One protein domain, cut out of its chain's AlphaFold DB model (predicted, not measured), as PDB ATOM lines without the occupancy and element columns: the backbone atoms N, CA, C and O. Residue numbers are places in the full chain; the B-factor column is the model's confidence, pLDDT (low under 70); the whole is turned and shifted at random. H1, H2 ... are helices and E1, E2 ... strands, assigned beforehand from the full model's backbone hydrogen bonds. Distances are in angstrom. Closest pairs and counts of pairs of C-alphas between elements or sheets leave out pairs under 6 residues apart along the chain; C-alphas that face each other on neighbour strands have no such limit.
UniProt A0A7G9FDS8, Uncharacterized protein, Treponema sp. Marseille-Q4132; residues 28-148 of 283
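What this domain is: This is residues 28 to 148 of the 283 residues of an uncharacterized protein of Treponema sp. Marseille-Q4132 (UniProt A0A7G9FDS8). A twisted sheet of four strands makes a wall, with the long helix H2 running slantwise over one face of it, over E3 and in part E4, and H3 turning off the end of H2 to graze the sheet. Strand E1, at one edge, is bordered by short pairings with residues 35 to 36 and 143 to 144, near the two ends of the printed part, and residues 43 to 51, with the small helix H1, stick out as a free arm. The 121 printed residues hold three named helices and four named strands, in the order H1 E1 E2 E3 E4 H2 H3; the sheet, E1 E2 E3 E4, is antiparallel throughout, and the class is mixed, helices and strands. The whole is compact, with a radius of gyration of the C-alphas of 15.2 A and spans of 39 by 33 by 23 A.

How they stand to each other: The strands E1, residues 59 to 64, E2, residues 69 to 77, E3, residues 84 to 92, and E4, residues 97 to 106, form a meander, each strand the antiparallel neighbour of the one before. In the hairpin of E1 and E2, N 60 and O 73 are 2.8 A apart, within hydrogen-bond range; in that of E2 and E3, N 74 and O 87 are 2.9 A apart; in that of E3 and E4, N 88 and O 102 are 2.8 A apart. E4 bends by 58 degrees at residue 100. H2, residues 115 to 128, is on the sheet at a height of 9.5 A over the sheet, in two layers, a helix on one face of a sheet. It is over E3, with closest C-alphas Phe 86 and Leu 122 at 7.4 A, and only just over E4, on which 3 of its 14 C-alphas fall. On the local plane it stands at 56 degrees to E3, slantwise to the strands. H3, residues 130 to 139, only grazes the sheet with residues 133 to 137. H2 and H3 are close but not clearly touching, the closest C-alphas, Ile 126 and Leu 133, being 7.9 A apart; they run the same way at a steep tilt of 67 degrees, only just short of about perpendicular. H1, residues 45 to 48, is not on the sheet and is apart from H2 and H3. In H2 and H3 every O i to N i+4 pair is within hydrogen-bond range; H1 is too short for such a pair.

Where its parts are: E1 is 14.5 A long and begins at C-alpha 59, (95.197, -7.108, -47.958). E2 is 25.8 A, E3 25.4 A and E4 26.1 A long. H2 is 20.0 A long, from C-alpha 115 at (107.280, -7.336, -39.604). H3, 13.8 A, ends at C-alpha 139, (77.281, -18.925, -43.869); H1 measures 5.4 A.

The domain as a whole: The C-alphas farthest apart, Glu 49 and Glu 139, are 43.6 A apart. The printed part has no cut, and no link is long. Mean pLDDT of the printed part is 73.7; residues 28 to 57, 79 to 82 and 107 to 120 are under 70.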
ATOM      1  N   GLN A  28      92.928 -21.508 -39.967       50.88
ATOM      2  CA  GLN A  28      94.169 -21.785 -39.225       50.88
ATOM      3  C   GLN A  28      95.278 -22.394 -40.105       50.88
ATOM      4  O   GLN A  28      96.444 -22.325 -39.741       50.88
ATOM      5  N   ASN A  29      94.941 -22.966 -41.271       50.44
ATOM      6  CA  ASN A  29      95.919 -23.472 -42.248       50.44
ATOM      7  C   ASN A  29      96.234 -22.453 -43.361       50.44
ATOM      8  O   ASN A  29      96.867 -22.803 -44.362       50.44
ATOM      9  N   PHE A  30      95.752 -21.213 -43.235       54.66
ATOM     10  CA  PHE A  30      96.033 -20.150 -44.189       54.66
ATOM     11  C   PHE A  30      97.511 -19.761 -44.095       54.66
ATOM     12  O   PHE A  30      97.963 -19.240 -43.083       54.66
ATOM     13  N   LYS A  31      98.277 -20.020 -45.159       51.19
ATOM     14  CA  LYS A  31      99.627 -19.473 -45.282       51.19
ATOM     15  C   LYS A  31      99.531 -18.034 -45.757       51.19
ATOM     16  O   LYS A  31      98.981 -17.771 -46.828       51.19
ATOM     17  N   LEU A  32     100.118 -17.127 -44.984       52.06
ATOM     18  CA  LEU A  32     100.159 -15.688 -45.239       52.06
ATOM     19  C   LEU A  32     101.085 -15.281 -46.409       52.06
ATOM     20  O   LEU A  32     101.561 -14.156 -46.481       52.06
ATOM     21  N   ASP A  33     101.316 -16.180 -47.367       43.00
ATOM     22  CA  ASP A  33     102.253 -15.989 -48.480       43.00
ATOM     23  C   ASP A  33     101.662 -15.117 -49.615       43.00
ATOM     24  O   ASP A  33     102.329 -14.847 -50.610       43.00
ATOM     25  N   SER A  34     100.402 -14.672 -49.492       44.88
ATOM     26  CA  SER A  34      99.655 -13.915 -50.519       44.88
ATOM     27  C   SER A  34      99.462 -12.438 -50.151       44.88
ATOM     28  O   SER A  34      98.358 -11.899 -50.206       44.88
ATOM     29  N   LYS A  35     100.559 -11.789 -49.755       52.09
ATOM     30  CA  LYS A  35     100.605 -10.374 -49.372       52.09
ATOM     31  C   LYS A  35     100.269  -9.460 -50.559       52.09
ATOM     32  O   LYS A  35     100.971  -9.463 -51.571       52.09
ATOM     33  N   ILE A  36      99.240  -8.625 -50.415       53.59
ATOM     34  CA  ILE A  36      98.964  -7.494 -51.313       53.59
ATOM     35  C   ILE A  36      99.456  -6.224 -50.615       53.59
ATOM     36  O   ILE A  36      98.636  -5.427 -50.168       53.59
ATOM     37  N   THR A  37     100.777  -6.043 -50.451       49.41
ATOM     38  CA  THR A  37     101.233  -4.897 -49.625       49.41
ATOM     39  C   THR A  37     102.581  -4.251 -49.871       49.41
ATOM     40  O   THR A  37     103.204  -3.720 -48.965       49.41
ATOM     41  N   SER A  38     103.042  -4.195 -51.103       40.75
ATOM     42  CA  SER A  38     104.112  -3.231 -51.425       40.75
ATOM     43  C   SER A  38     104.205  -2.984 -52.916       40.75
ATOM     44  O   SER A  38     104.425  -1.871 -53.379       40.75
ATOM     45  N   THR A  39     103.890  -4.007 -53.703       39.72
ATOM     46  CA  THR A  39     104.107  -3.980 -55.149       39.72
ATOM     47  C   THR A  39     103.140  -3.067 -55.913       39.72
ATOM     48  O   THR A  39     103.433  -2.692 -57.047       39.72
ATOM     49  N   LEU A  40     101.981  -2.715 -55.337       44.78
ATOM     50  CA  LEU A  40     101.037  -1.775 -55.961       44.78
ATOM     51  C   LEU A  40     101.543  -0.328 -55.899       44.78
ATOM     52  O   LEU A  40     101.399   0.415 -56.872       44.78
ATOM     53  N   ALA A  41     102.129   0.051 -54.765       41.66
ATOM     54  CA  ALA A  41     102.526   1.419 -54.476       41.66
ATOM     55  C   ALA A  41     103.955   1.717 -54.974       41.66
ATOM     56  O   ALA A  41     104.147   2.725 -55.646       41.66
ATOM     57  N   GLU A  42     104.900   0.772 -54.839       41.25
ATOM     58  CA  GLU A  42     106.249   0.858 -55.447       41.25
ATOM     59  C   GLU A  42     106.212   0.986 -56.985       41.25
ATOM     60  O   GLU A  42     107.113   1.539 -57.610       41.25
ATOM     61  N   LYS A  43     105.165   0.465 -57.644       43.97
ATOM     62  CA  LYS A  43     105.017   0.543 -59.113       43.97
ATOM     63  C   LYS A  43     104.239   1.758 -59.596       43.97
ATOM     64  O   LYS A  43     104.142   1.978 -60.805       43.97
ATOM     65  N   THR A  44     103.701   2.563 -58.689       48.47
ATOM     66  CA  THR A  44     103.039   3.819 -59.025       48.47
ATOM     67  C   THR A  44     103.874   4.972 -58.496       48.47
ATOM     68  O   THR A  44     103.533   5.599 -57.506       48.47
ATOM     69  N   LYS A  45     104.939   5.311 -59.238       45.75
ATOM     70  CA  LYS A  45     105.825   6.484 -59.051       45.75
ATOM     71  C   LYS A  45     105.090   7.783 -58.658       45.75
ATOM     72  O   LYS A  45     105.624   8.643 -57.976       45.75
ATOM     73  N   LYS A  46     103.823   7.900 -59.063       47.97
ATOM     74  CA  LYS A  46     102.919   9.010 -58.753       47.97
ATOM     75  C   LYS A  46     102.466   9.083 -57.282       47.97
ATOM     76  O   LYS A  46     102.143  10.171 -56.835       47.97
ATOM     77  N   ILE A  47     102.410   7.967 -56.551       48.19
ATOM     78  CA  ILE A  47     102.073   7.933 -55.113       48.19
ATOM     79  C   ILE A  47     103.281   8.391 -54.283       48.19
ATOM     80  O   ILE A  47     103.116   9.173 -53.351       48.19
ATOM     81  N   GLU A  48     104.496   7.989 -54.673       43.72
ATOM     82  CA  GLU A  48     105.749   8.442 -54.047       43.72
ATOM     83  C   GLU A  48     105.965   9.958 -54.206       43.72
ATOM     84  O   GLU A  48     106.352  10.635 -53.257       43.72
ATOM     85  N   GLU A  49     105.649  10.517 -55.382       46.72
ATOM     86  CA  GLU A  49     105.740  11.961 -55.663       46.72
ATOM     87  C   GLU A  49     104.756  12.818 -54.840       46.72
ATOM     88  O   GLU A  49     104.958  14.025 -54.712       46.72
ATOM     89  N   LEU A  50     103.695  12.218 -54.289       46.19
ATOM     90  CA  LEU A  50     102.650  12.917 -53.535       46.19
ATOM     91  C   LEU A  50     102.869  12.900 -52.013       46.19
ATOM     92  O   LEU A  50     102.026  13.429 -51.296       46.19
ATOM     93  N   HIS A  51     103.978  12.332 -51.517       47.94
ATOM     94  CA  HIS A  51     104.252  12.189 -50.076       47.94
ATOM     95  C   HIS A  51     103.095  11.533 -49.293       47.94
ATOM     96  O   HIS A  51     102.836  11.882 -48.145       47.94
ATOM     97  N   ILE A  52     102.382  10.595 -49.923       50.56
ATOM     98  CA  ILE A  52     101.284   9.854 -49.291       50.56
ATOM     99  C   ILE A  52     101.897   8.766 -48.406       50.56
ATOM    100  O   ILE A  52     102.703   7.962 -48.889       50.56
ATOM    101  N   TYR A  53     101.515   8.734 -47.129       48.56
ATOM    102  CA  TYR A  53     101.984   7.728 -46.185       48.56
ATOM    103  C   TYR A  53     101.434   6.353 -46.587       48.56
ATOM    104  O   TYR A  53     100.245   6.175 -46.865       48.56
ATOM    105  N   GLN A  54     102.334   5.375 -46.685       50.53
ATOM    106  CA  GLN A  54     102.017   3.979 -46.993       50.53
ATOM    107  C   GLN A  54     102.150   3.142 -45.724       50.53
ATOM    108  O   GLN A  54     102.919   2.182 -45.683       50.53
ATOM    109  N   GLU A  55     101.461   3.521 -44.654       49.97
ATOM    110  CA  GLU A  55     101.506   2.712 -43.442       49.97
ATOM    111  C   GLU A  55     100.617   1.468 -43.614       49.97
ATOM    112  O   GLU A  55      99.394   1.530 -43.624       49.97
ATOM    113  N   ASN A  56     101.268   0.322 -43.850       52.81
ATOM    114  CA  ASN A  56     100.808  -1.056 -43.609       52.81
ATOM    115  C   ASN A  56      99.338  -1.408 -43.940       52.81
ATOM    116  O   ASN A  56      98.680  -2.101 -43.162       52.81
ATOM    117  N   ASN A  57      98.843  -1.003 -45.115       64.12
ATOM    118  CA  ASN A  57      97.510  -1.370 -45.612       64.12
ATOM    119  C   ASN A  57      97.502  -2.713 -46.366       64.12
ATOM    120  O   ASN A  57      97.222  -2.777 -47.566       64.12
ATOM    121  N   ASP A  58      97.866  -3.793 -45.662       73.19
ATOM    122  CA  ASP A  58      97.965  -5.146 -46.218       73.19
ATOM    123  C   ASP A  58      96.600  -5.754 -46.481       73.19
ATOM    124  O   ASP A  58      95.790  -5.856 -45.569       73.19
ATOM    125  N   ILE A  59      96.364  -6.261 -47.695       79.06
ATOM    126  CA  ILE A  59      95.197  -7.108 -47.958       79.06
ATOM    127  C   ILE A  59      95.602  -8.566 -48.135       79.06
ATOM    128  O   ILE A  59      96.455  -8.906 -48.953       79.06
ATOM    129  N   TYR A  60      94.904  -9.437 -47.413       80.19
ATOM    130  CA  TYR A  60      95.002 -10.888 -47.497       80.19
ATOM    131  C   TYR A  60      93.686 -11.453 -48.016       80.19
ATOM    132  O   TYR A  60      92.689 -11.508 -47.294       80.19
ATOM    133  N   VAL A  61      93.658 -11.885 -49.278       85.69
ATOM    134  CA  VAL A  61      92.454 -12.503 -49.848       85.69
ATOM    135  C   VAL A  61      92.350 -13.954 -49.421       85.69
ATOM    136  O   VAL A  61      93.192 -14.790 -49.743       85.69
ATOM    137  N   LEU A  62      91.258 -14.259 -48.732       87.19
ATOM    138  CA  LEU A  62      90.990 -15.582 -48.194       87.19
ATOM    139  C   LEU A  62      90.377 -16.491 -49.255       87.19
ATOM    140  O   LEU A  62      90.753 -17.658 -49.371       87.19
ATOM    141  N   GLY A  63      89.429 -15.975 -50.039       90.25
ATOM    142  CA  GLY A  63      88.742 -16.789 -51.029       90.25
ATOM    143  C   GLY A  63      87.478 -16.176 -51.608       90.25
ATOM    144  O   GLY A  63      87.205 -14.986 -51.459       90.25
ATOM    145  N   TRP A  64      86.714 -17.035 -52.280       94.38
ATOM    146  CA  TRP A  64      85.556 -16.661 -53.086       94.38
ATOM    147  C   TRP A  64      84.392 -17.608 -52.847       94.38
ATOM    148  O   TRP A  64      84.599 -18.811 -52.693       94.38
ATOM    149  N   SER A  65      83.167 -17.107 -52.914       95.62
ATOM    150  CA  SER A  65      81.992 -17.952 -53.120       95.62
ATOM    151  C   SER A  65      81.690 -18.120 -54.613       95.62
ATOM    152  O   SER A  65      82.095 -17.322 -55.464       95.62
ATOM    153  N   LYS A  66      80.928 -19.166 -54.946       94.62
ATOM    154  CA  LYS A  66      80.459 -19.410 -56.322       94.62
ATOM    155  C   LYS A  66      79.477 -18.347 -56.823       94.62
ATOM    156  O   LYS A  66      79.346 -18.188 -58.031       94.62
ATOM    157  N   ASP A  67      78.796 -17.653 -55.917       95.06
ATOM    158  CA  ASP A  67      77.817 -16.607 -56.224       95.06
ATOM    159  C   ASP A  67      78.423 -15.191 -56.244       95.06
ATOM    160  O   ASP A  67      77.686 -14.212 -56.281       95.06
ATOM    161  N   GLY A  68      79.757 -15.072 -56.266       94.88
ATOM    162  CA  GLY A  68      80.436 -13.808 -56.559       94.88
ATOM    163  C   GLY A  68      80.800 -12.959 -55.342       94.88
ATOM    164  O   GLY A  68      81.056 -11.767 -55.501       94.88
ATOM    165  N   LYS A  69      80.864 -13.539 -54.141       97.38
ATOM    166  CA  LYS A  69      81.383 -12.870 -52.940       97.38
ATOM    167  C   LYS A  69      82.877 -13.131 -52.791       97.38
ATOM    168  O   LYS A  69      83.359 -14.219 -53.112       97.38
ATOM    169  N   ILE A  70      83.599 -12.143 -52.280       95.25
ATOM    170  CA  ILE A  70      85.013 -12.241 -51.912       95.25
ATOM    171  C   ILE A  70      85.150 -12.074 -50.399       95.25
ATOM    172  O   ILE A  70      84.437 -11.270 -49.798       95.25
ATOM    173  N   ALA A  71      86.063 -12.829 -49.791       94.50
ATOM    174  CA  ALA A  71      86.459 -12.652 -48.399       94.50
ATOM    175  C   ALA A  71      87.931 -12.256 -48.314       94.50
ATOM    176  O   ALA A  71      88.779 -12.866 -48.974       94.50
ATOM    177  N   PHE A  72      88.234 -11.262 -47.487       90.31
ATOM    178  CA  PHE A  72      89.586 -10.753 -47.300       90.31
ATOM    179  C   PHE A  72      89.767 -10.144 -45.908       90.31
ATOM    180  O   PHE A  72      88.793  -9.847 -45.213       90.31
ATOM    181  N   ILE A  73      91.025  -9.987 -45.510       87.94
ATOM    182  CA  ILE A  73      91.433  -9.279 -44.297       87.94
ATOM    183  C   ILE A  73      92.262  -8.081 -44.729       87.94
ATOM    184  O   ILE A  73      93.214  -8.258 -45.485       87.94
ATOM    185  N   GLU A  74      91.905  -6.895 -44.256       86.06
ATOM    186  CA  GLU A  74      92.771  -5.720 -44.332       86.06
ATOM    187  C   GLU A  74      93.511  -5.569 -43.003       86.06
ATOM    188  O   GLU A  74      92.892  -5.659 -41.946       86.06
ATOM    189  N   ASN A  75      94.814  -5.348 -43.045       81.06
ATOM    190  CA  ASN A  75      95.587  -4.804 -41.942       81.06
ATOM    191  C   ASN A  75      95.616  -3.287 -42.100       81.06
ATOM    192  O   ASN A  75      95.782  -2.820 -43.222       81.06
ATOM    193  N   ARG A  76      95.463  -2.537 -41.015       79.81
ATOM    194  CA  ARG A  76      95.645  -1.084 -41.004       79.81
ATOM    195  C   ARG A  76      96.472  -0.692 -39.794       79.81
ATOM    196  O   ARG A  76      96.207  -1.183 -38.697       79.81
ATOM    197  N   GLY A  77      97.459   0.175 -39.992       76.12
ATOM    198  CA  GLY A  77      98.124   0.843 -38.875       76.12
ATOM    199  C   GLY A  77      97.140   1.741 -38.120       76.12
ATOM    200  O   GLY A  77      96.150   2.202 -38.689       76.12
ATOM    201  N   ILE A  78      97.381   1.953 -36.826       74.50
ATOM    202  CA  ILE A  78      96.610   2.912 -36.028       74.50
ATOM    203  C   ILE A  78      97.448   4.174 -35.813       74.50
ATOM    204  O   ILE A  78      98.285   4.237 -34.903       74.50
ATOM    205  N   ASP A  79      97.148   5.198 -36.612       67.62
ATOM    206  CA  ASP A  79      97.767   6.520 -36.525       67.62
ATOM    207  C   ASP A  79      97.751   7.098 -35.106       67.62
ATOM    208  O   ASP A  79      96.740   7.077 -34.389       67.62
ATOM    209  N   GLY A  80      98.895   7.654 -34.705       65.44
ATOM    210  CA  GLY A  80      99.071   8.397 -33.456       65.44
ATOM    211  C   GLY A  80      98.951   7.573 -32.167       65.44
ATOM    212  O   GLY A  80      99.053   8.146 -31.080       65.44
ATOM    213  N   ARG A  81      98.710   6.256 -32.247       65.88
ATOM    214  CA  ARG A  81      98.597   5.364 -31.075       65.88
ATOM    215  C   ARG A  81      99.517   4.148 -31.122       65.88
ATOM    216  O   ARG A  81      99.785   3.590 -30.061       65.88
ATOM    217  N   GLY A  82      99.973   3.753 -32.312       68.38
ATOM    218  CA  GLY A  82     100.663   2.481 -32.517       68.38
ATOM    219  C   GLY A  82      99.700   1.286 -32.481       68.38
ATOM    220  O   GLY A  82      98.574   1.378 -31.980       68.38
ATOM    221  N   GLY A  83     100.141   0.157 -33.034       74.62
ATOM    222  CA  GLY A  83      99.339  -1.061 -33.166       74.62
ATOM    223  C   GLY A  83      98.588  -1.172 -34.497       74.62
ATOM    224  O   GLY A  83      98.798  -0.387 -35.425       74.62
ATOM    225  N   HIS A  84      97.731  -2.192 -34.592       78.38
ATOM    226  CA  HIS A  84      97.107  -2.614 -35.845       78.38
ATOM    227  C   HIS A  84      95.629  -2.975 -35.690       78.38
ATOM    228  O   HIS A  84      95.223  -3.654 -34.747       78.38
ATOM    229  N   ASP A  85      94.837  -2.591 -36.685       84.19
ATOM    230  CA  ASP A  85      93.476  -3.062 -36.887       84.19
ATOM    231  C   ASP A  85      93.448  -4.136 -37.979       84.19
ATOM    232  O   ASP A  85      93.896  -3.911 -39.102       84.19
ATOM    233  N   PHE A  86      92.836  -5.286 -37.689       86.38
ATOM    234  CA  PHE A  86      92.530  -6.309 -38.688       86.38
ATOM    235  C   PHE A  86      91.041  -6.301 -39.027       86.38
ATOM    236  O   PHE A  86      90.178  -6.593 -38.194       86.38
ATOM    237  N   LEU A  87      90.724  -5.968 -40.274       90.19
ATOM    238  CA  LEU A  87      89.372  -5.807 -40.784       90.19
ATOM    239  C   LEU A  87      89.023  -7.016 -41.646       90.19
ATOM    240  O   LEU A  87      89.400  -7.101 -42.813       90.19
ATOM    241  N   PHE A  88      88.272  -7.956 -41.082       93.00
ATOM    242  CA  PHE A  88      87.725  -9.074 -41.837       93.00
ATOM    243  C   PHE A  88      86.457  -8.639 -42.571       93.00
ATOM    244  O   PHE A  88      85.483  -8.221 -41.939       93.00
ATOM    245  N   THR A  89      86.437  -8.805 -43.892       95.81
ATOM    246  CA  THR A  89      85.325  -8.375 -44.742       95.81
ATOM    247  C   THR A  89      84.882  -9.493 -45.678       95.81
ATOM    248  O   THR A  89      85.700 -10.168 -46.302       95.81
ATOM    249  N   ILE A  90      83.564  -9.661 -45.809       97.50
ATOM    250  CA  ILE A  90      82.938 -10.401 -46.911       97.50
ATOM    251  C   ILE A  90      82.125  -9.403 -47.726       97.50
ATOM    252  O   ILE A  90      81.171  -8.812 -47.214       97.50
ATOM    253  N   GLN A  91      82.481  -9.235 -48.995       97.88
ATOM    254  CA  GLN A  91      81.810  -8.327 -49.924       97.88
ATOM    255  C   GLN A  91      81.170  -9.118 -51.064       97.88
ATOM    256  O   GLN A  91      81.808  -9.973 -51.673       97.88
ATOM    257  N   ASP A  92      79.915  -8.809 -51.368       97.69
ATOM    258  CA  ASP A  92      79.241  -9.249 -52.583       97.69
ATOM    259  C   ASP A  92      79.657  -8.347 -53.746       97.69
ATOM    260  O   ASP A  92      79.378  -7.151 -53.729       97.69
ATOM    261  N   LEU A  93      80.333  -8.914 -54.748       96.88
ATOM    262  CA  LEU A  93      80.824  -8.195 -55.929       96.88
ATOM    263  C   LEU A  93      79.833  -8.243 -57.102       96.88
ATOM    264  O   LEU A  93      80.172  -7.897 -58.240       96.88
ATOM    265  N   VAL A  94      78.624  -8.756 -56.887       94.31
ATOM    266  CA  VAL A  94      77.501  -8.604 -57.816       94.31
ATOM    267  C   VAL A  94      76.805  -7.277 -57.555       94.31
ATOM    268  O   VAL A  94      76.536  -6.545 -58.506       94.31
ATOM    269  N   GLU A  95      76.557  -6.976 -56.280       92.88
ATOM    270  CA  GLU A  95      75.871  -5.759 -55.827       92.88
ATOM    271  C   GLU A  95      76.820  -4.681 -55.278       92.88
ATOM    272  O   GLU A  95      76.368  -3.591 -54.938       92.88
ATOM    273  N   ASP A  96      78.117  -4.984 -55.163       93.00
ATOM    274  CA  ASP A  96      79.127  -4.154 -54.491       93.00
ATOM    275  C   ASP A  96      78.733  -3.764 -53.058       93.00
ATOM    276  O   ASP A  96      78.883  -2.625 -52.611       93.00
ATOM    277  N   LYS A  97      78.239  -4.758 -52.308       95.50
ATOM    278  CA  LYS A  97      77.730  -4.600 -50.942       95.50
ATOM    279  C   LYS A  97      78.556  -5.393 -49.935       95.50
ATOM    280  O   LYS A  97      78.793  -6.586 -50.105       95.50
ATOM    281  N   ILE A  98      78.919  -4.757 -48.823       96.81
ATOM    282  CA  ILE A  98      79.513  -5.453 -47.675       96.81
ATOM    283  C   ILE A  98      78.433  -6.331 -47.023       96.81
ATOM    284  O   ILE A  98      77.416  -5.831 -46.540       96.81
ATOM    285  N   CYS A  99      78.647  -7.646 -47.035       97.31
ATOM    286  CA  CYS A  99      77.767  -8.628 -46.402       97.31
ATOM    287  C   CYS A  99      78.069  -8.779 -44.913       97.31
ATOM    288  O   CYS A  99      77.157  -8.914 -44.101       97.31
ATOM    289  N   TYR A 100      79.356  -8.783 -44.574       97.62
ATOM    290  CA  TYR A 100      79.839  -8.962 -43.217       97.62
ATOM    291  C   TYR A 100      81.140  -8.195 -43.022       97.62
ATOM    292  O   TYR A 100      81.963  -8.115 -43.934       97.62
ATOM    293  N   TYR A 101      81.304  -7.659 -41.820       95.88
ATOM    294  CA  TYR A 101      82.462  -6.889 -41.413       95.88
ATOM    295  C   TYR A 101      82.748  -7.156 -39.938       95.88
ATOM    296  O   TYR A 101      81.833  -7.091 -39.112       95.88
ATOM    297  N   LYS A 102      84.010  -7.429 -39.608       94.00
ATOM    298  CA  LYS A 102      84.494  -7.496 -38.231       94.00
ATOM    299  C   LYS A 102      85.834  -6.785 -38.126       94.00
ATOM    300  O   LYS A 102      86.779  -7.143 -38.821       94.00
ATOM    301  N   LYS A 103      85.900  -5.821 -37.217       92.19
ATOM    302  CA  LYS A 103      87.139  -5.180 -36.788       92.19
ATOM    303  C   LYS A 103      87.713  -5.948 -35.596       92.19
ATOM    304  O   LYS A 103      86.974  -6.233 -34.654       92.19
ATOM    305  N   ILE A 104      88.993  -6.293 -35.648       87.19
ATOM    306  CA  ILE A 104      89.749  -6.886 -34.544       87.19
ATOM    307  C   ILE A 104      90.909  -5.943 -34.262       87.19
ATOM    308  O   ILE A 104      91.788  -5.778 -35.101       87.19
ATOM    309  N   GLU A 105      90.876  -5.305 -33.102       83.06
ATOM    310  CA  GLU A 105      91.892  -4.338 -32.694       83.06
ATOM    311  C   GLU A 105      93.011  -5.086 -31.973       83.06
ATOM    312  O   GLU A 105      92.746  -5.878 -31.061       83.06
ATOM    313  N   CYS A 106      94.253  -4.852 -32.383       74.81
ATOM    314  CA  CYS A 106      95.423  -5.380 -31.710       74.81
ATOM    315  C   CYS A 106      96.344  -4.243 -31.284       74.81
ATOM    316  O   CYS A 106      97.050  -3.626 -32.084       74.81
ATOM    317  N   TYR A 107      96.309  -3.974 -29.985       67.62
ATOM    318  CA  TYR A 107      97.141  -2.972 -29.354       67.62
ATOM    319  C   TYR A 107      98.417  -3.630 -28.844       67.62
ATOM    320  O   TYR A 107      98.480  -4.049 -27.688       67.62
ATOM    321  N   ASP A 108      99.412  -3.751 -29.716       59.25
ATOM    322  CA  ASP A 108     100.781  -3.978 -29.269       59.25
ATOM    323  C   ASP A 108     101.483  -2.616 -29.245       59.25
ATOM    324  O   ASP A 108     101.743  -2.016 -30.287       59.25
ATOM    325  N   PHE A 109     101.640  -2.062 -28.039       56.28
ATOM    326  CA  PHE A 109     102.132  -0.698 -27.802       56.28
ATOM    327  C   PHE A 109     103.663  -0.602 -27.796       56.28
ATOM    328  O   PHE A 109     104.202   0.486 -27.590       56.28
ATOM    329  N   ASP A 110     104.367  -1.714 -28.002       54.56
ATOM    330  CA  ASP A 110     105.817  -1.692 -28.123       54.56
ATOM    331  C   ASP A 110     106.182  -1.193 -29.533       54.56
ATOM    332  O   ASP A 110     106.100  -1.924 -30.519       54.56
ATOM    333  N   GLU A 111     106.556   0.093 -29.598       44.81
ATOM    334  CA  GLU A 111     106.791   0.981 -30.761       44.81
ATOM    335  C   GLU A 111     107.636   0.440 -31.938       44.81
ATOM    336  O   GLU A 111     107.864   1.158 -32.908       44.81
ATOM    337  N   PHE A 112     108.105  -0.805 -31.921       46.19
ATOM    338  CA  PHE A 112     108.984  -1.363 -32.952       46.19
ATOM    339  C   PHE A 112     108.737  -2.851 -33.203       46.19
ATOM    340  O   PHE A 112     109.683  -3.626 -33.358       46.19
ATOM    341  N   SER A 113     107.476  -3.285 -33.246       49.28
ATOM    342  CA  SER A 113     107.178  -4.667 -33.610       49.28
ATOM    343  C   SER A 113     107.608  -4.911 -35.069       49.28
ATOM    344  O   SER A 113     106.953  -4.466 -36.014       49.28
ATOM    345  N   GLU A 114     108.762  -5.558 -35.262       55.19
ATOM    346  CA  GLU A 114     109.281  -5.953 -36.573       55.19
ATOM    347  C   GLU A 114     108.196  -6.695 -37.376       55.19
ATOM    348  O   GLU A 114     107.330  -7.350 -36.801       55.19
ATOM    349  N   TYR A 115     108.251  -6.667 -38.713       54.09
ATOM    350  CA  TYR A 115     107.280  -7.336 -39.604       54.09
ATOM    351  C   TYR A 115     106.944  -8.793 -39.207       54.09
ATOM    352  O   TYR A 115     105.842  -9.280 -39.454       54.09
ATOM    353  N   HIS A 116     107.881  -9.499 -38.567       51.47
ATOM    354  CA  HIS A 116     107.652 -10.840 -38.036       51.47
ATOM    355  C   HIS A 116     106.632 -10.878 -36.886       51.47
ATOM    356  O   HIS A 116     105.798 -11.781 -36.851       51.47
ATOM    357  N   VAL A 117     106.658  -9.889 -35.989       59.81
ATOM    358  CA  VAL A 117     105.684  -9.738 -34.900       59.81
ATOM    359  C   VAL A 117     104.298  -9.490 -35.486       59.81
ATOM    360  O   VAL A 117     103.372 -10.209 -35.143       59.81
ATOM    361  N   LEU A 118     104.174  -8.611 -36.486       63.94
ATOM    362  CA  LEU A 118     102.901  -8.346 -37.167       63.94
ATOM    363  C   LEU A 118     102.242  -9.614 -37.748       63.94
ATOM    364  O   LEU A 118     101.032  -9.812 -37.615       63.94
ATOM    365  N   LEU A 119     103.027 -10.482 -38.397       61.28
ATOM    366  CA  LEU A 119     102.524 -11.741 -38.959       61.28
ATOM    367  C   LEU A 119     102.039 -12.707 -37.871       61.28
ATOM    368  O   LEU A 119     101.006 -13.359 -38.048       61.28
ATOM    369  N   LEU A 120     102.773 -12.799 -36.759       62.16
ATOM    370  CA  LEU A 120     102.377 -13.603 -35.604       62.16
ATOM    371  C   LEU A 120     101.085 -13.054 -34.989       62.16
ATOM    372  O   LEU A 120     100.144 -13.816 -34.783       62.16
ATOM    373  N   THR A 121     100.988 -11.736 -34.834       72.31
ATOM    374  CA  THR A 121      99.812 -11.044 -34.304       72.31
ATOM    375  C   THR A 121      98.569 -11.257 -35.170       72.31
ATOM    376  O   THR A 121      97.492 -11.556 -34.648       72.31
ATOM    377  N   LEU A 122      98.690 -11.185 -36.500       75.12
ATOM    378  CA  LEU A 122      97.580 -11.494 -37.409       75.12
ATOM    379  C   LEU A 122      97.162 -12.967 -37.305       75.12
ATOM    380  O   LEU A 122      95.969 -13.269 -37.226       75.12
ATOM    381  N   GLN A 123      98.124 -13.893 -37.277       74.69
ATOM    382  CA  GLN A 123      97.825 -15.318 -37.136       74.69
ATOM    383  C   GLN A 123      97.123 -15.618 -35.805       74.69
ATOM    384  O   GLN A 123      96.160 -16.387 -35.777       74.69
ATOM    385  N   GLU A 124      97.557 -14.994 -34.712       77.38
ATOM    386  CA  GLU A 124      96.907 -15.083 -33.405       77.38
ATOM    387  C   GLU A 124      95.495 -14.495 -33.431       77.38
ATOM    388  O   GLU A 124      94.558 -15.141 -32.961       77.38
ATOM    389  N   CYS A 125      95.301 -13.330 -34.055       78.06
ATOM    390  CA  CYS A 125      93.981 -12.722 -34.224       78.06
ATOM    391  C   CYS A 125      93.025 -13.642 -34.990       78.06
ATOM    392  O   CYS A 125      91.880 -13.839 -34.571       78.06
ATOM    393  N   ILE A 126      93.500 -14.251 -36.079       80.62
ATOM    394  CA  ILE A 126      92.749 -15.245 -36.848       80.62
ATOM    395  C   ILE A 126      92.414 -16.454 -35.971       80.62
ATOM    396  O   ILE A 126      91.260 -16.881 -35.945       80.62
ATOM    397  N   ASN A 127      93.387 -16.993 -35.234       81.94
ATOM    398  CA  ASN A 127      93.208 -18.186 -34.404       81.94
ATOM    399  C   ASN A 127      92.202 -17.951 -33.269       81.94
ATOM    400  O   ASN A 127      91.295 -18.763 -33.085       81.94
ATOM    401  N   ASN A 128      92.309 -16.818 -32.574       84.69
ATOM    402  CA  ASN A 128      91.425 -16.434 -31.471       84.69
ATOM    403  C   ASN A 128      89.982 -16.182 -31.928       84.69
ATOM    404  O   ASN A 128      89.050 -16.300 -31.136       84.69
ATOM    405  N   ASN A 129      89.781 -15.865 -33.210       87.38
ATOM    406  CA  ASN A 129      88.465 -15.612 -33.797       87.38
ATOM    407  C   ASN A 129      88.008 -16.725 -34.756       87.38
ATOM    408  O   ASN A 129      86.968 -16.587 -35.404       87.38
ATOM    409  N   ALA A 130      88.755 -17.829 -34.858       86.12
ATOM    410  CA  ALA A 130      88.587 -18.809 -35.927       86.12
ATOM    411  C   ALA A 130      87.179 -19.415 -35.963       86.12
ATOM    412  O   ALA A 130      86.631 -19.599 -37.044       86.12
ATOM    413  N   GLU A 131      86.570 -19.702 -34.810       88.25
ATOM    414  CA  GLU A 131      85.220 -20.277 -34.752       88.25
ATOM    415  C   GLU A 131      84.184 -19.361 -35.421       88.25
ATOM    416  O   GLU A 131      83.441 -19.789 -36.309       88.25
ATOM    417  N   GLU A 132      84.168 -18.084 -35.040       91.94
ATOM    418  CA  GLU A 132      83.237 -17.101 -35.586       91.94
ATOM    419  C   GLU A 132      83.518 -16.819 -37.065       91.94
ATOM    420  O   GLU A 132      82.591 -16.809 -37.882       91.94
ATOM    421  N   LEU A 133      84.792 -16.635 -37.427       91.06
ATOM    422  CA  LEU A 133      85.182 -16.374 -38.811       91.06
ATOM    423  C   LEU A 133      84.834 -17.562 -39.711       91.06
ATOM    424  O   LEU A 133      84.218 -17.370 -40.758       91.06
ATOM    425  N   ASN A 134      85.121 -18.794 -39.288       90.44
ATOM    426  CA  ASN A 134      84.755 -19.996 -40.038       90.44
ATOM    427  C   ASN A 134      83.233 -20.150 -40.144       90.44
ATOM    428  O   ASN A 134      82.731 -20.508 -41.210       90.44
ATOM    429  N   LYS A 135      82.474 -19.828 -39.087       93.06
ATOM    430  CA  LYS A 135      81.005 -19.801 -39.146       93.06
ATOM    431  C   LYS A 135      80.516 -18.837 -40.227       93.06
ATOM    432  O   LYS A 135      79.647 -19.214 -41.009       93.06
ATOM    433  N   LYS A 136      81.092 -17.635 -40.313       95.81
ATOM    434  CA  LYS A 136      80.721 -16.638 -41.327       95.81
ATOM    435  C   LYS A 136      81.168 -17.022 -42.734       95.81
ATOM    436  O   LYS A 136      80.382 -16.895 -43.666       95.81
ATOM    437  N   LEU A 137      82.371 -17.567 -42.897       93.94
ATOM    438  CA  LEU A 137      82.826 -18.111 -44.179       93.94
ATOM    439  C   LEU A 137      81.877 -19.209 -44.687       93.94
ATOM    440  O   LEU A 137      81.502 -19.190 -45.857       93.94
ATOM    441  N   ASN A 138      81.429 -20.106 -43.802       93.81
ATOM    442  CA  ASN A 138      80.449 -21.143 -44.133       93.81
ATOM    443  C   ASN A 138      79.065 -20.558 -44.461       93.81
ATOM    444  O   ASN A 138      78.466 -20.948 -45.460       93.81
ATOM    445  N   GLU A 139      78.570 -19.608 -43.658       95.12
ATOM    446  CA  GLU A 139      77.281 -18.925 -43.869       95.12
ATOM    447  C   GLU A 139      77.194 -18.291 -45.264       95.12
ATOM    448  O   GLU A 139      76.182 -18.434 -45.948       95.12
ATOM    449  N   TYR A 140      78.283 -17.669 -45.724       96.06
ATOM    450  CA  TYR A 140      78.376 -17.056 -47.053       96.06
ATOM    451  C   TYR A 140      78.979 -17.972 -48.127       96.06
ATOM    452  O   TYR A 140      79.253 -17.517 -49.235       96.06
ATOM    453  N   SER A 141      79.172 -19.263 -47.830       95.50
ATOM    454  CA  SER A 141      79.702 -20.258 -48.774       95.50
ATOM    455  C   SER A 141      81.030 -19.850 -49.436       95.50
ATOM    456  O   SER A 141      81.264 -20.133 -50.616       95.50
ATOM    457  N   ILE A 142      81.900 -19.169 -48.689       93.88
ATOM    458  CA  ILE A 142      83.236 -18.789 -49.146       93.88
ATOM    459  C   ILE A 142      84.101 -20.039 -49.216       93.88
ATOM    460  O   ILE A 142      84.220 -20.764 -48.249       93.88
ATOM    461  N   ILE A 143      84.780 -20.284 -50.327       90.44
ATOM    462  CA  ILE A 143      85.799 -21.327 -50.413       90.44
ATOM    463  C   ILE A 143      87.154 -20.663 -50.190       90.44
ATOM    464  O   ILE A 143      87.610 -19.890 -51.033       90.44
ATOM    465  N   VAL A 144      87.787 -20.972 -49.054       85.12
ATOM    466  CA  VAL A 144      89.120 -20.467 -48.692       85.12
ATOM    467  C   VAL A 144      90.145 -21.058 -49.652       85.12
ATOM    468  O   VAL A 144      90.548 -22.219 -49.560       85.12
ATOM    469  N   LYS A 145      90.513 -20.241 -50.628       81.69
ATOM    470  CA  LYS A 145      91.523 -20.506 -51.633       81.69
ATOM    471  C   LYS A 145      92.061 -19.142 -52.062       81.69
ATOM    472  O   LYS A 145      91.381 -18.458 -52.839       81.69
ATOM    473  N   PRO A 146      93.248 -18.749 -51.569       71.25
ATOM    474  CA  PRO A 146      93.858 -17.486 -51.944       71.25
ATOM    475  C   PRO A 146      93.921 -17.367 -53.462       71.25
ATOM    476  O   PRO A 146      94.198 -18.338 -54.173       71.25
ATOM    477  N   SER A 147      93.603 -16.180 -53.958       74.31
ATOM    478  CA  SER A 147      93.692 -15.856 -55.375       74.31
ATOM    479  C   SER A 147      94.789 -14.825 -55.563       74.31
ATOM    480  O   SER A 147      94.873 -13.866 -54.804       74.31
ATOM    481  N   GLU A 148      95.626 -15.031 -56.573       77.81
ATOM    482  CA  GLU A 148      96.728 -14.122 -56.868       77.81
ATOM    483  C   GLU A 148      96.211 -12.775 -57.379       77.81
ATOM    484  O   GLU A 148      95.299 -12.712 -58.216       77.81
TER     485      GLU A 148